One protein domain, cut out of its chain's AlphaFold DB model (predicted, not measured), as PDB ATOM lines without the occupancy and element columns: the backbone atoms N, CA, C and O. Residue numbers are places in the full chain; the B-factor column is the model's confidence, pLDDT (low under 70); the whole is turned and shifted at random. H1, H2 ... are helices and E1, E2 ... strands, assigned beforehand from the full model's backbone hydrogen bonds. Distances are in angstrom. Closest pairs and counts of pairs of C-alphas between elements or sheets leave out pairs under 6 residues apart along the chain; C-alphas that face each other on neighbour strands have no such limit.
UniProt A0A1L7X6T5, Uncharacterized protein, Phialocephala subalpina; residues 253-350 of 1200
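This is residues 253 to 350 of the 1200 residues of an uncharacterized protein of Phialocephala subalpina (UniProt A0A1L7X6T5). One very long helix, H3, runs the length of the model as an arm, and beside its first part sits a small loose body made of two shorter helices, H1 and H2, and a two-stranded hairpin, E1 and E2. Residues 319 to 350 of H3 stick out free, and without them the other 66 residues, which take in the first part of H3 as well, span 40 by 29 by 14 A. The printed part has 98 residues, with three named helices and two named strands in the order H1, E1, E2, H2, H3; the sheet is E1 - E2, antiparallel, and the class is mostly helix. The whole is only just loose, close to extended, with a radius of gyration of the C-alphas of 18.6 A and spans of 66 by 31 by 29 A.

Find C-alpha 253 at (90.206, 153.749, 182.223); from there H1 runs through residues 253 to 260. Go on to residues 271 to 276 for E1, 14.4 A long, and to residues 279 to 284 for E2, 15.7 A long. H2 follows at residues 290 to 300 and measures 15.1 A. Then look for C-alpha 310 at (81.159, 162.992, 176.519), where H3 begins; it covers residues 310 to 350, 59.7 A from first to last C-alpha, and ends at C-alpha 350, at (131.084, 167.438, 208.993).

Start with H1, which is close to H3 but not clearly touching it: the closest C-alphas are those of Lys 255 and Glu 315, 7.6 A apart. These two run the same way at a steep tilt of 45 degrees. E1 and E2 form a hairpin, with 144 degrees between their directions; look at N 274 and O 281, 2.8 A apart, and N 279 and O 276, 3.0 A apart, both within hydrogen-bond range. From E1 to H2 the closest C-alphas are those of Glu 274 and Leu 291, 7.3 A apart. H2 is close to H3 but not clearly touching, with the C-alphas of Leu 299 and Ala 313 closest at 7.5 A; they run opposite ways at a steep tilt of 44 degrees. H1 and H2 are apart, and H3 is apart from both strands. In H1, H2 and H3 every O i to N i+4 pair is within hydrogen-bond range.

The two C-alphas farthest apart are those of Arg 306 and Arg 350, at 66.5 A. The printed part has no cut. The links E1 to E2 and E2 to H2 are tight, those from H1 to E1 and from H2 to H3 are short, and no link is long. The mean pLDDT of the printed part is 82.4; look for values under 70 at residue 302 and residues 304 to 307, between H2 and H3.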
ATOM      1  N   ALA A 253      89.255 154.836 182.007       90.44
ATOM      2  CA  ALA A 253      90.206 153.749 182.223       90.44
ATOM      3  C   ALA A 253      90.973 153.399 180.933       90.44
ATOM      4  O   ALA A 253      92.200 153.369 180.948       90.44
ATOM      5  N   ALA A 254      90.267 153.247 179.807       89.12
ATOM      6  CA  ALA A 254      90.887 152.963 178.511       89.12
ATOM      7  C   ALA A 254      91.848 154.078 178.060       89.12
ATOM      8  O   ALA A 254      92.908 153.795 177.515       89.12
ATOM      9  N   LYS A 255      91.523 155.351 178.324       90.38
ATOM     10  CA  LYS A 255      92.401 156.487 177.991       90.38
ATOM     11  C   LYS A 255      93.640 156.580 178.873       90.38
ATOM     12  O   LYS A 255      94.685 157.026 178.406       90.38
ATOM     13  N   ILE A 256      93.535 156.185 180.138       90.00
ATOM     14  CA  ILE A 256      94.692 156.076 181.034       90.00
ATOM     15  C   ILE A 256      95.617 154.961 180.533       90.00
ATOM     16  O   ILE A 256      96.821 155.180 180.423       90.00
ATOM     17  N   GLU A 257      95.057 153.807 180.172       89.38
ATOM     18  CA  GLU A 257      95.801 152.686 179.591       89.38
ATOM     19  C   GLU A 257      96.475 153.065 178.263       89.38
ATOM     20  O   GLU A 257      97.669 152.836 178.099       89.38
ATOM     21  N   GLU A 258      95.757 153.724 177.349       89.88
ATOM     22  CA  GLU A 258      96.299 154.209 176.072       89.88
ATOM     23  C   GLU A 258      97.468 155.185 176.277       89.88
ATOM     24  O   GLU A 258      98.471 155.122 175.566       89.88
ATOM     25  N   LYS A 259      97.358 156.086 177.262       90.62
ATOM     26  CA  LYS A 259      98.352 157.137 177.510       90.62
ATOM     27  C   LYS A 259      99.603 156.637 178.238       90.62
ATOM     28  O   LYS A 259     100.697 157.109 177.934       90.62
ATOM     29  N   TYR A 260      99.454 155.742 179.216       89.56
ATOM     30  CA  TYR A 260     100.545 155.331 180.115       89.56
ATOM     31  C   TYR A 260     101.005 153.878 179.923       89.56
ATOM     32  O   TYR A 260     102.060 153.504 180.440       89.56
ATOM     33  N   GLY A 261     100.255 153.079 179.165       87.94
ATOM     34  CA  GLY A 261     100.534 151.674 178.899       87.94
ATOM     35  C   GLY A 261     100.162 150.731 180.046       87.94
ATOM     36  O   GLY A 261      99.702 151.134 181.120       87.94
ATOM     37  N   LEU A 262     100.391 149.444 179.791       86.44
ATOM     38  CA  LEU A 262     100.273 148.367 180.769       86.44
ATOM     39  C   LEU A 262     101.642 148.054 181.385       86.44
ATOM     40  O   LEU A 262     102.684 148.252 180.756       86.44
ATOM     41  N   ASP A 263     101.638 147.566 182.618       83.31
ATOM     42  CA  ASP A 263     102.815 147.017 183.275       83.31
ATOM     43  C   ASP A 263     103.107 145.572 182.822       83.31
ATOM     44  O   ASP A 263     102.388 144.974 182.017       83.31
ATOM     45  N   ASN A 264     104.176 144.981 183.362       80.88
ATOM     46  CA  ASN A 264     104.611 143.623 183.016       80.88
ATOM     47  C   ASN A 264     103.595 142.524 183.397       80.88
ATOM     48  O   ASN A 264     103.740 141.388 182.947       80.88
ATOM     49  N   SER A 265     102.595 142.836 184.227       78.62
ATOM     50  CA  SER A 265     101.522 141.921 184.632       78.62
ATOM     51  C   SER A 265     100.262 142.038 183.765       78.62
ATOM     52  O   SER A 265      99.330 141.252 183.929       78.62
ATOM     53  N   GLY A 266     100.249 142.973 182.807       77.44
ATOM     54  CA  GLY A 266      99.083 143.274 181.979       77.44
ATOM     55  C   GLY A 266      98.060 144.169 182.682       77.44
ATOM     56  O   GLY A 266      96.904 144.207 182.264       77.44
ATOM     57  N   GLU A 267      98.457 144.871 183.745       80.50
ATOM     58  CA  GLU A 267      97.615 145.823 184.475       80.50
ATOM     59  C   GLU A 267      97.960 147.274 184.104       80.50
ATOM     60  O   GLU A 267      99.069 147.536 183.644       80.50
ATOM     61  N   PRO A 268      97.048 148.249 184.290       82.50
ATOM     62  CA  PRO A 268      97.348 149.654 184.026       82.50
ATOM     63  C   PRO A 268      98.571 150.120 184.818       82.50
ATOM     64  O   PRO A 268      98.587 150.032 186.047       82.50
ATOM     65  N   LYS A 269      99.579 150.655 184.116       87.25
ATOM     66  CA  LYS A 269     100.822 151.121 184.746       87.25
ATOM     67  C   LYS A 269     100.559 152.242 185.753       87.25
ATOM     68  O   LYS A 269     101.180 152.290 186.808       87.25
ATOM     69  N   MET A 270      99.615 153.124 185.428       88.94
ATOM     70  CA  MET A 270      99.162 154.197 186.307       88.94
ATOM     71  C   MET A 270      98.219 153.654 187.391       88.94
ATOM     72  O   MET A 270      97.188 153.052 187.083       88.94
ATOM     73  N   LYS A 271      98.547 153.909 188.660       89.69
ATOM     74  CA  LYS A 271      97.741 153.523 189.830       89.69
ATOM     75  C   LYS A 271      97.036 154.726 190.450       89.69
ATOM     76  O   LYS A 271      97.390 155.871 190.180       89.69
ATOM     77  N   VAL A 272      96.052 154.467 191.305       87.69
ATOM     78  CA  VAL A 272      95.358 155.484 192.102       87.69
ATOM     79  C   VAL A 272      95.607 155.217 193.578       87.69
ATOM     80  O   VAL A 272      95.454 154.090 194.040       87.69
ATOM     81  N   GLU A 273      95.997 156.247 194.313       87.31
ATOM     82  CA  GLU A 273      96.191 156.181 195.754       87.31
ATOM     83  C   GLU A 273      94.863 156.408 196.490       87.31
ATOM     84  O   GLU A 273      94.248 157.469 196.381       87.31
ATOM     85  N   GLU A 274      94.405 155.404 197.237       82.06
ATOM     86  CA  GLU A 274      93.140 155.432 197.972       82.06
ATOM     87  C   GLU A 274      93.304 154.962 199.409       82.06
ATOM     88  O   GLU A 274      94.049 154.033 199.705       82.06
ATOM     89  N   GLU A 275      92.544 155.570 200.313       78.50
ATOM     90  CA  GLU A 275      92.446 155.104 201.689       78.50
ATOM     91  C   GLU A 275      91.362 154.024 201.812       78.50
ATOM     92  O   GLU A 275      90.180 154.279 201.559       78.50
ATOM     93  N   ILE A 276      91.777 152.821 202.209       77.50
ATOM     94  CA  ILE A 276      90.933 151.642 202.408       77.50
ATOM     95  C   ILE A 276      91.146 151.161 203.845       77.50
ATOM     96  O   ILE A 276      92.269 150.853 204.240       77.50
ATOM     97  N   ASP A 277      90.075 151.135 204.643       74.00
ATOM     98  CA  ASP A 277      90.096 150.738 206.062       74.00
ATOM     99  C   ASP A 277      91.166 151.470 206.905       74.00
ATOM    100  O   ASP A 277      91.830 150.881 207.761       74.00
ATOM    101  N   GLY A 278      91.360 152.771 206.649       72.31
ATOM    102  CA  GLY A 278      92.337 153.612 207.354       72.31
ATOM    103  C   GLY A 278      93.791 153.420 206.905       72.31
ATOM    104  O   GLY A 278      94.710 153.884 207.579       72.31
ATOM    105  N   ARG A 279      94.029 152.702 205.799       77.25
ATOM    106  CA  ARG A 279      95.359 152.503 205.205       77.25
ATOM    107  C   ARG A 279      95.399 153.029 203.781       77.25
ATOM    108  O   ARG A 279      94.512 152.744 202.983       77.25
ATOM    109  N   LEU A 280      96.470 153.740 203.454       78.62
ATOM    110  CA  LEU A 280      96.735 154.215 202.102       78.62
ATOM    111  C   LEU A 280      97.198 153.039 201.228       78.62
ATOM    112  O   LEU A 280      98.167 152.356 201.560       78.62
ATOM    113  N   MET A 281      96.481 152.772 200.140       79.94
ATOM    114  CA  MET A 281      96.749 151.687 199.201       79.94
ATOM    115  C   MET A 281      96.759 152.201 197.765       79.94
ATOM    116  O   MET A 281      95.969 153.062 197.391       79.94
ATOM    117  N   LYS A 282      97.624 151.624 196.927       81.50
ATOM    118  CA  LYS A 282      97.635 151.880 195.483       81.50
ATOM    119  C   LYS A 282      96.741 150.857 194.789       81.50
ATOM    120  O   LYS A 282      97.097 149.683 194.697       81.50
ATOM    121  N   VAL A 283      95.586 151.296 194.304       81.38
ATOM    122  CA  VAL A 283      94.643 150.473 193.540       81.38
ATOM    123  C   VAL A 283      94.782 150.726 192.043       81.38
ATOM    124  O   VAL A 283      95.356 151.723 191.603       81.38
ATOM    125  N   LYS A 284      94.258 149.806 191.233       82.06
ATOM    126  CA  LYS A 284      94.271 149.940 189.773       82.06
ATOM    127  C   LYS A 284      93.447 151.156 189.355       82.06
ATOM    128  O   LYS A 284      92.324 151.331 189.835       82.06
ATOM    129  N   ALA A 285      93.970 151.948 188.420       77.94
ATOM    130  CA  ALA A 285      93.218 153.029 187.793       77.94
ATOM    131  C   ALA A 285      92.123 152.445 186.881       77.94
ATOM    132  O   ALA A 285      92.310 152.250 185.683       77.94
ATOM    133  N   GLY A 286      90.976 152.107 187.469       75.44
ATOM    134  CA  GLY A 286      89.872 151.477 186.764       75.44
ATOM    135  C   GLY A 286      88.574 151.461 187.563       75.44
ATOM    136  O   GLY A 286      88.336 152.294 188.433       75.44
ATOM    137  N   LYS A 287      87.704 150.498 187.244       71.06
ATOM    138  CA  LYS A 287      86.320 150.437 187.753       71.06
ATOM    139  C   LYS A 287      86.220 150.296 189.275       71.06
ATOM    140  O   LYS A 287      85.247 150.761 189.872       71.06
ATOM    141  N   ASP A 288      87.238 149.698 189.883       74.06
ATOM    142  CA  ASP A 288      87.265 149.396 191.311       74.06
ATOM    143  C   ASP A 288      87.653 150.615 192.164       74.06
ATOM    144  O   ASP A 288      87.242 150.696 193.321       74.06
ATOM    145  N   SER A 289      88.323 151.616 191.578       85.12
ATOM    146  CA  SER A 289      88.724 152.852 192.263       85.12
ATOM    147  C   SER A 289      87.512 153.706 192.655       85.12
ATOM    148  O   SER A 289      86.709 154.125 191.810       85.12
ATOM    149  N   ARG A 290      87.394 154.004 193.956       85.50
ATOM    150  CA  ARG A 290      86.373 154.910 194.497       85.50
ATOM    151  C   ARG A 290      86.554 156.323 193.959       85.50
ATOM    152  O   ARG A 290      85.585 156.931 193.509       85.50
ATOM    153  N   LEU A 291      87.779 156.841 193.965       86.19
ATOM    154  CA  LEU A 291      88.081 158.199 193.518       86.19
ATOM    155  C   LEU A 291      87.747 158.376 192.033       86.19
ATOM    156  O   LEU A 291      87.134 159.375 191.663       86.19
ATOM    157  N   MET A 292      88.033 157.385 191.183       87.88
ATOM    158  CA  MET A 292      87.644 157.446 189.771       87.88
ATOM    159  C   MET A 292      86.123 157.477 189.580       87.88
ATOM    160  O   MET A 292      85.631 158.240 188.745       87.88
ATOM    161  N   ARG A 293      85.350 156.721 190.374       87.75
ATOM    162  CA  ARG A 293      83.880 156.825 190.359       87.75
ATOM    163  C   ARG A 293      83.405 158.216 190.773       87.75
ATOM    164  O   ARG A 293      82.510 158.760 190.126       87.75
ATOM    165  N   VAL A 294      84.010 158.813 191.800       85.62
ATOM    166  CA  VAL A 294      83.682 160.177 192.253       85.62
ATOM    167  C   VAL A 294      83.919 161.195 191.141       85.62
ATOM    168  O   VAL A 294      83.015 161.961 190.801       85.62
ATOM    169  N   VAL A 295      85.093 161.159 190.507       86.38
ATOM    170  CA  VAL A 295      85.431 162.073 189.410       86.38
ATOM    171  C   VAL A 295      84.472 161.903 188.225       86.38
ATOM    172  O   VAL A 295      83.999 162.892 187.662       86.38
ATOM    173  N   ILE A 296      84.098 160.670 187.874       88.19
ATOM    174  CA  ILE A 296      83.114 160.431 186.809       88.19
ATOM    175  C   ILE A 296      81.717 160.910 187.197       88.19
ATOM    176  O   ILE A 296      81.012 161.428 186.333       88.19
ATOM    177  N   ARG A 297      81.296 160.796 188.463       83.94
ATOM    178  CA  ARG A 297      80.020 161.385 188.907       83.94
ATOM    179  C   ARG A 297      80.028 162.906 188.767       83.94
ATOM    180  O   ARG A 297      79.030 163.449 188.302       83.94
ATOM    181  N   ARG A 298      81.143 163.573 189.087       80.38
ATOM    182  CA  ARG A 298      81.303 165.020 188.863       80.38
ATOM    183  C   ARG A 298      81.203 165.375 187.382       80.38
ATOM    184  O   ARG A 298      80.423 166.246 187.020       80.38
ATOM    185  N   LEU A 299      81.915 164.651 186.516       82.81
ATOM    186  CA  LEU A 299      81.837 164.850 185.067       82.81
ATOM    187  C   LEU A 299      80.412 164.614 184.536       82.81
ATOM    188  O   LEU A 299      79.895 165.390 183.735       82.81
ATOM    189  N   ALA A 300      79.760 163.547 184.999       82.25
ATOM    190  CA  ALA A 300      78.421 163.151 184.580       82.25
ATOM    191  C   ALA A 300      77.310 164.075 185.098       82.25
ATOM    192  O   ALA A 300      76.205 164.023 184.561       82.25
ATOM    193  N   ALA A 301      77.579 164.934 186.087       73.00
ATOM    194  CA  ALA A 301      76.640 165.976 186.503       73.00
ATOM    195  C   ALA A 301      76.331 166.963 185.361       73.00
ATOM    196  O   ALA A 301      75.255 167.554 185.337       73.00
ATOM    197  N   GLY A 302      77.242 167.084 184.386       65.56
ATOM    198  CA  GLY A 302      77.038 167.853 183.160       65.56
ATOM    199  C   GLY A 302      76.264 167.128 182.050       65.56
ATOM    200  O   GLY A 302      76.097 167.702 180.975       65.56
ATOM    201  N   ARG A 303      75.808 165.881 182.255       72.62
ATOM    202  CA  ARG A 303      75.024 165.122 181.260       72.62
ATOM    203  C   ARG A 303      73.688 165.819 180.973       72.62
ATOM    204  O   ARG A 303      73.152 166.510 181.833       72.62
ATOM    205  N   ASP A 304      73.160 165.649 179.758       63.38
ATOM    206  CA  ASP A 304      71.915 166.272 179.271       63.38
ATOM    207  C   ASP A 304      71.986 167.804 179.097       63.38
ATOM    208  O   ASP A 304      71.041 168.427 178.596       63.38
ATOM    209  N   LEU A 305      73.125 168.424 179.434       63.09
ATOM    210  CA  LEU A 305      73.420 169.807 179.082       63.09
ATOM    211  C   LEU A 305      73.761 169.920 177.592       63.09
ATOM    212  O   LEU A 305      74.361 169.032 176.977       63.09
ATOM    213  N   ARG A 306      73.378 171.051 176.989       62.12
ATOM    214  CA  ARG A 306      73.718 171.353 175.594       62.12
ATOM    215  C   ARG A 306      75.241 171.405 175.463       62.12
ATOM    216  O   ARG A 306      75.885 172.186 176.152       62.12
ATOM    217  N   GLY A 307      75.796 170.600 174.559       64.12
ATOM    218  CA  GLY A 307      77.236 170.604 174.298       64.12
ATOM    219  C   GLY A 307      78.074 169.780 175.280       64.12
ATOM    220  O   GLY A 307      79.296 169.899 175.243       64.12
ATOM    221  N   PHE A 308      77.467 168.928 176.119       77.38
ATOM    222  CA  PHE A 308      78.228 168.019 176.980       77.38
ATOM    223  C   PHE A 308      79.224 167.178 176.164       77.38
ATOM    224  O   PHE A 308      78.856 166.476 175.224       77.38
ATOM    225  N   GLY A 309      80.510 167.261 176.513       77.62
ATOM    226  CA  GLY A 309      81.595 166.759 175.669       77.62
ATOM    227  C   GLY A 309      81.787 165.240 175.655       77.62
ATOM    228  O   GLY A 309      82.640 164.773 174.905       77.62
ATOM    229  N   ASN A 310      81.055 164.460 176.461       88.25
ATOM    230  CA  ASN A 310      81.159 162.992 176.519       88.25
ATOM    231  C   ASN A 310      82.623 162.497 176.576       88.25
ATOM    232  O   ASN A 310      83.352 162.884 177.486       88.25
ATOM    233  N   ALA A 311      83.098 161.689 175.616       86.69
ATOM    234  CA  ALA A 311      84.481 161.197 175.606       86.69
ATOM    235  C   ALA A 311      85.524 162.327 175.530       86.69
ATOM    236  O   ALA A 311      86.588 162.214 176.129       86.69
ATOM    237  N   ARG A 312      85.197 163.447 174.872       84.31
ATOM    238  CA  ARG A 312      86.048 164.647 174.849       84.31
ATOM    239  C   ARG A 312      86.099 165.327 176.219       84.31
ATOM    240  O   ARG A 312      87.126 165.868 176.604       84.31
ATOM    241  N   ALA A 313      85.008 165.272 176.984       82.69
ATOM    242  CA  ALA A 313      85.006 165.757 178.363       82.69
ATOM    243  C   ALA A 313      85.890 164.874 179.263       82.69
ATOM    244  O   ALA A 313      86.606 165.397 180.110       82.69
ATOM    245  N   VAL A 314      85.912 163.554 179.028       88.88
ATOM    246  CA  VAL A 314      86.844 162.627 179.697       88.88
ATOM    247  C   VAL A 314      88.303 162.921 179.322       88.88
ATOM    248  O   VAL A 314      89.167 162.884 180.193       88.88
ATOM    249  N   GLU A 315      88.594 163.246 178.059       85.75
ATOM    250  CA  GLU A 315      89.940 163.666 177.622       85.75
ATOM    251  C   GLU A 315      90.401 164.934 178.335       85.75
ATOM    252  O   GLU A 315      91.501 164.961 178.884       85.75
ATOM    253  N   ASN A 316      89.545 165.957 178.365       80.81
ATOM    254  CA  ASN A 316      89.839 167.213 179.049       80.81
ATOM    255  C   ASN A 316      90.071 166.986 180.548       80.81
ATOM    256  O   ASN A 316      91.023 167.517 181.112       80.81
ATOM    257  N   LEU A 317      89.243 166.149 181.175       85.00
ATOM    258  CA  LEU A 317      89.400 165.760 182.572       85.00
ATOM    259  C   LEU A 317      90.748 165.060 182.816       85.00
ATOM    260  O   LEU A 317      91.470 165.425 183.739       85.00
ATOM    261  N   LEU A 318      91.122 164.081 181.985       89.38
ATOM    262  CA  LEU A 318      92.409 163.391 182.115       89.38
ATOM    263  C   LEU A 318      93.591 164.345 181.896       89.38
ATOM    264  O   LEU A 318      94.616 164.210 182.567       89.38
ATOM    265  N   ALA A 319      93.462 165.312 180.985       83.50
ATOM    266  CA  ALA A 319      94.462 166.356 180.787       83.50
ATOM    267  C   ALA A 319      94.635 167.212 182.053       83.50
ATOM    268  O   ALA A 319      95.765 167.371 182.508       83.50
ATOM    269  N   GLN A 320      93.535 167.655 182.676       81.50
ATOM    270  CA  GLN A 320      93.561 168.402 183.941       81.50
ATOM    271  C   GLN A 320      94.195 167.599 185.086       81.50
ATOM    272  O   GLN A 320      95.033 168.126 185.815       81.50
ATOM    273  N   ILE A 321      93.841 166.316 185.228       87.56
ATOM    274  CA  ILE A 321      94.437 165.419 186.235       87.56
ATOM    275  C   ILE A 321      95.949 165.288 186.004       87.56
ATOM    276  O   ILE A 321      96.738 165.383 186.940       87.56
ATOM    277  N   SER A 322      96.363 165.121 184.745       88.50
ATOM    278  CA  SER A 322      97.781 164.998 184.383       88.50
ATOM    279  C   SER A 322      98.559 166.287 184.665       88.50
ATOM    280  O   SER A 322      99.712 166.228 185.080       88.50
ATOM    281  N   GLU A 323      97.944 167.451 184.450       84.06
ATOM    282  CA  GLU A 323      98.565 168.745 184.734       84.06
ATOM    283  C   GLU A 323      98.778 168.957 186.239       84.06
ATOM    284  O   GLU A 323      99.852 169.388 186.659       84.06
ATOM    285  N   ARG A 324      97.784 168.596 187.063       84.00
ATOM    286  CA  ARG A 324      97.907 168.631 188.530       84.00
ATOM    287  C   ARG A 324      99.019 167.707 189.017       84.00
ATOM    288  O   ARG A 324      99.882 168.155 189.768       84.00
ATOM    289  N   GLN A 325      99.053 166.477 188.501       89.69
ATOM    290  CA  GLN A 325     100.099 165.510 188.823       89.69
ATOM    291  C   GLN A 325     101.488 166.039 188.448       89.69
ATOM    292  O   GLN A 325     102.413 165.962 189.251       89.69
ATOM    293  N   ALA A 326     101.641 166.621 187.255       87.44
ATOM    294  CA  ALA A 326     102.913 167.189 186.815       87.44
ATOM    295  C   ALA A 326     103.390 168.317 187.743       87.44
ATOM    296  O   ALA A 326     104.571 168.370 188.082       87.44
ATOM    297  N   ARG A 327     102.477 169.186 188.197       83.56
ATOM    298  CA  ARG A 327     102.789 170.259 189.155       83.56
ATOM    299  C   ARG A 327     103.245 169.699 190.503       83.56
ATOM    300  O   ARG A 327     104.294 170.106 190.990       83.56
ATOM    301  N   ARG A 328     102.510 168.722 191.049       88.88
ATOM    302  CA  ARG A 328     102.866 168.023 192.294       88.88
ATOM    303  C   ARG A 328     104.249 167.378 192.203       88.88
ATOM    304  O   ARG A 328     105.072 167.571 193.089       88.88
ATOM    305  N   LEU A 329     104.516 166.633 191.127       88.19
ATOM    306  CA  LEU A 329     105.798 165.955 190.927       88.19
ATOM    307  C   LEU A 329     106.957 166.953 190.779       88.19
ATOM    308  O   LEU A 329     108.021 166.720 191.341       88.19
ATOM    309  N   ALA A 330     106.748 168.078 190.089       84.88
ATOM    310  CA  ALA A 330     107.760 169.129 189.967       84.88
ATOM    311  C   ALA A 330     108.093 169.789 191.318       84.88
ATOM    312  O   ALA A 330     109.260 170.069 191.601       84.88
ATOM    313  N   GLU A 331     107.087 170.021 192.167       84.12
ATOM    314  CA  GLU A 331     107.284 170.522 193.533       84.12
ATOM    315  C   GLU A 331     108.020 169.501 194.408       84.12
ATOM    316  O   GLU A 331     108.998 169.851 195.065       84.12
ATOM    317  N   GLU A 332     107.618 168.229 194.359       85.44
ATOM    318  CA  GLU A 332     108.264 167.149 195.111       85.44
ATOM    319  C   GLU A 332     109.731 166.959 194.689       85.44
ATOM    320  O   GLU A 332     110.612 166.801 195.537       85.44
ATOM    321  N   GLU A 333     110.019 167.028 193.387       84.44
ATOM    322  CA  GLU A 333     111.381 166.970 192.855       84.44
ATOM    323  C   GLU A 333     112.221 168.153 193.345       84.44
ATOM    324  O   GLU A 333     113.371 167.975 193.756       84.44
ATOM    325  N   ARG A 334     111.649 169.363 193.351       83.62
ATOM    326  CA  ARG A 334     112.322 170.561 193.857       83.62
ATOM    327  C   ARG A 334     112.637 170.440 195.344       83.62
ATOM    328  O   ARG A 334     113.784 170.662 195.721       83.62
ATOM    329  N   SER A 335     111.669 170.044 196.170       83.69
ATOM    330  CA  SER A 335     111.875 169.870 197.613       83.69
ATOM    331  C   SER A 335     112.904 168.781 197.921       83.69
ATOM    332  O   SER A 335     113.737 168.960 198.806       83.69
ATOM    333  N   LYS A 336     112.906 167.671 197.171       83.00
ATOM    334  CA  LYS A 336     113.921 166.617 197.314       83.00
ATOM    335  C   LYS A 336     115.322 167.098 196.917       83.00
ATOM    336  O   LYS A 336     116.280 166.758 197.604       83.00
ATOM    337  N   LYS A 337     115.450 167.912 195.863       83.19
ATOM    338  CA  LYS A 337     116.728 168.537 195.466       83.19
ATOM    339  C   LYS A 337     117.217 169.566 196.483       83.19
ATOM    340  O   LYS A 337     118.407 169.596 196.773       83.19
ATOM    341  N   GLU A 338     116.322 170.393 197.022       83.38
ATOM    342  CA  GLU A 338     116.644 171.362 198.079       83.38
ATOM    343  C   GLU A 338     117.136 170.637 199.338       83.38
ATOM    344  O   GLU A 338     118.221 170.946 199.822       83.38
ATOM    345  N   LYS A 339     116.429 169.590 199.781       81.88
ATOM    346  CA  LYS A 339     116.850 168.772 200.923       81.88
ATOM    347  C   LYS A 339     118.175 168.044 200.680       81.88
ATOM    348  O   LYS A 339     119.046 168.082 201.533       81.88
ATOM    349  N   ALA A 340     118.372 167.436 199.509       81.31
ATOM    350  CA  ALA A 340     119.642 166.781 199.189       81.31
ATOM    351  C   ALA A 340     120.815 167.770 199.128       81.31
ATOM    352  O   ALA A 340     121.938 167.418 199.481       81.31
ATOM    353  N   LYS A 341     120.561 169.017 198.715       82.31
ATOM    354  CA  LYS A 341     121.554 170.090 198.764       82.31
ATOM    355  C   LYS A 341     121.882 170.486 200.207       82.31
ATOM    356  O   LYS A 341     123.060 170.627 200.517       82.31
ATOM    357  N   GLU A 342     120.879 170.630 201.072       81.25
ATOM    358  CA  GLU A 342     121.072 170.884 202.508       81.25
ATOM    359  C   GLU A 342     121.847 169.741 203.184       81.25
ATOM    360  O   GLU A 342     122.840 169.994 203.865       81.25
ATOM    361  N   ASP A 343     121.463 168.487 202.924       81.44
ATOM    362  CA  ASP A 343     122.129 167.289 203.449       81.44
ATOM    363  C   ASP A 343     123.592 167.202 202.960       81.44
ATOM    364  O   ASP A 343     124.490 166.833 203.719       81.44
ATOM    365  N   LEU A 344     123.866 167.582 201.703       81.06
ATOM    366  CA  LEU A 344     125.219 167.637 201.139       81.06
ATOM    367  C   LEU A 344     126.062 168.768 201.750       81.06
ATOM    368  O   LEU A 344     127.246 168.570 202.025       81.06
ATOM    369  N   GLU A 345     125.480 169.950 201.968       80.94
ATOM    370  CA  GLU A 345     126.137 171.062 202.667       80.94
ATOM    371  C   GLU A 345     126.481 170.677 204.116       80.94
ATOM    372  O   GLU A 345     127.595 170.940 204.580       80.94
ATOM    373  N   GLU A 346     125.573 169.985 204.810       81.00
ATOM    374  CA  GLU A 346     125.800 169.488 206.169       81.00
ATOM    375  C   GLU A 346     126.863 168.373 206.211       81.00
ATOM    376  O   GLU A 346     127.729 168.379 207.093       81.00
ATOM    377  N   TRP A 347     126.856 167.451 205.241       84.06
ATOM    378  CA  TRP A 347     127.881 166.410 205.105       84.06
ATOM    379  C   TRP A 347     129.268 167.009 204.835       84.06
ATOM    380  O   TRP A 347     130.220 166.653 205.529       84.06
ATOM    381  N   ASN A 348     129.384 167.966 203.903       79.69
ATOM    382  CA  ASN A 348     130.656 168.639 203.601       79.69
ATOM    383  C   ASN A 348     131.224 169.331 204.846       79.69
ATOM    384  O   ASN A 348     132.401 169.171 205.153       79.69
ATOM    385  N   LYS A 349     130.376 170.019 205.622       81.38
ATOM    386  CA  LYS A 349     130.787 170.660 206.876       81.38
ATOM    387  C   LYS A 349     131.316 169.650 207.901       81.38
ATOM    388  O   LYS A 349     132.363 169.881 208.501       81.38
ATOM    389  N   ARG A 350     130.623 168.517 208.094       77.94
ATOM    390  CA  ARG A 350     131.084 167.438 208.993       77.94
ATOM    391  C   ARG A 350     132.399 166.817 208.512       77.94
ATOM    392  O   ARG A 350     133.246 166.481 209.341       77.94
TER     393      ARG A 350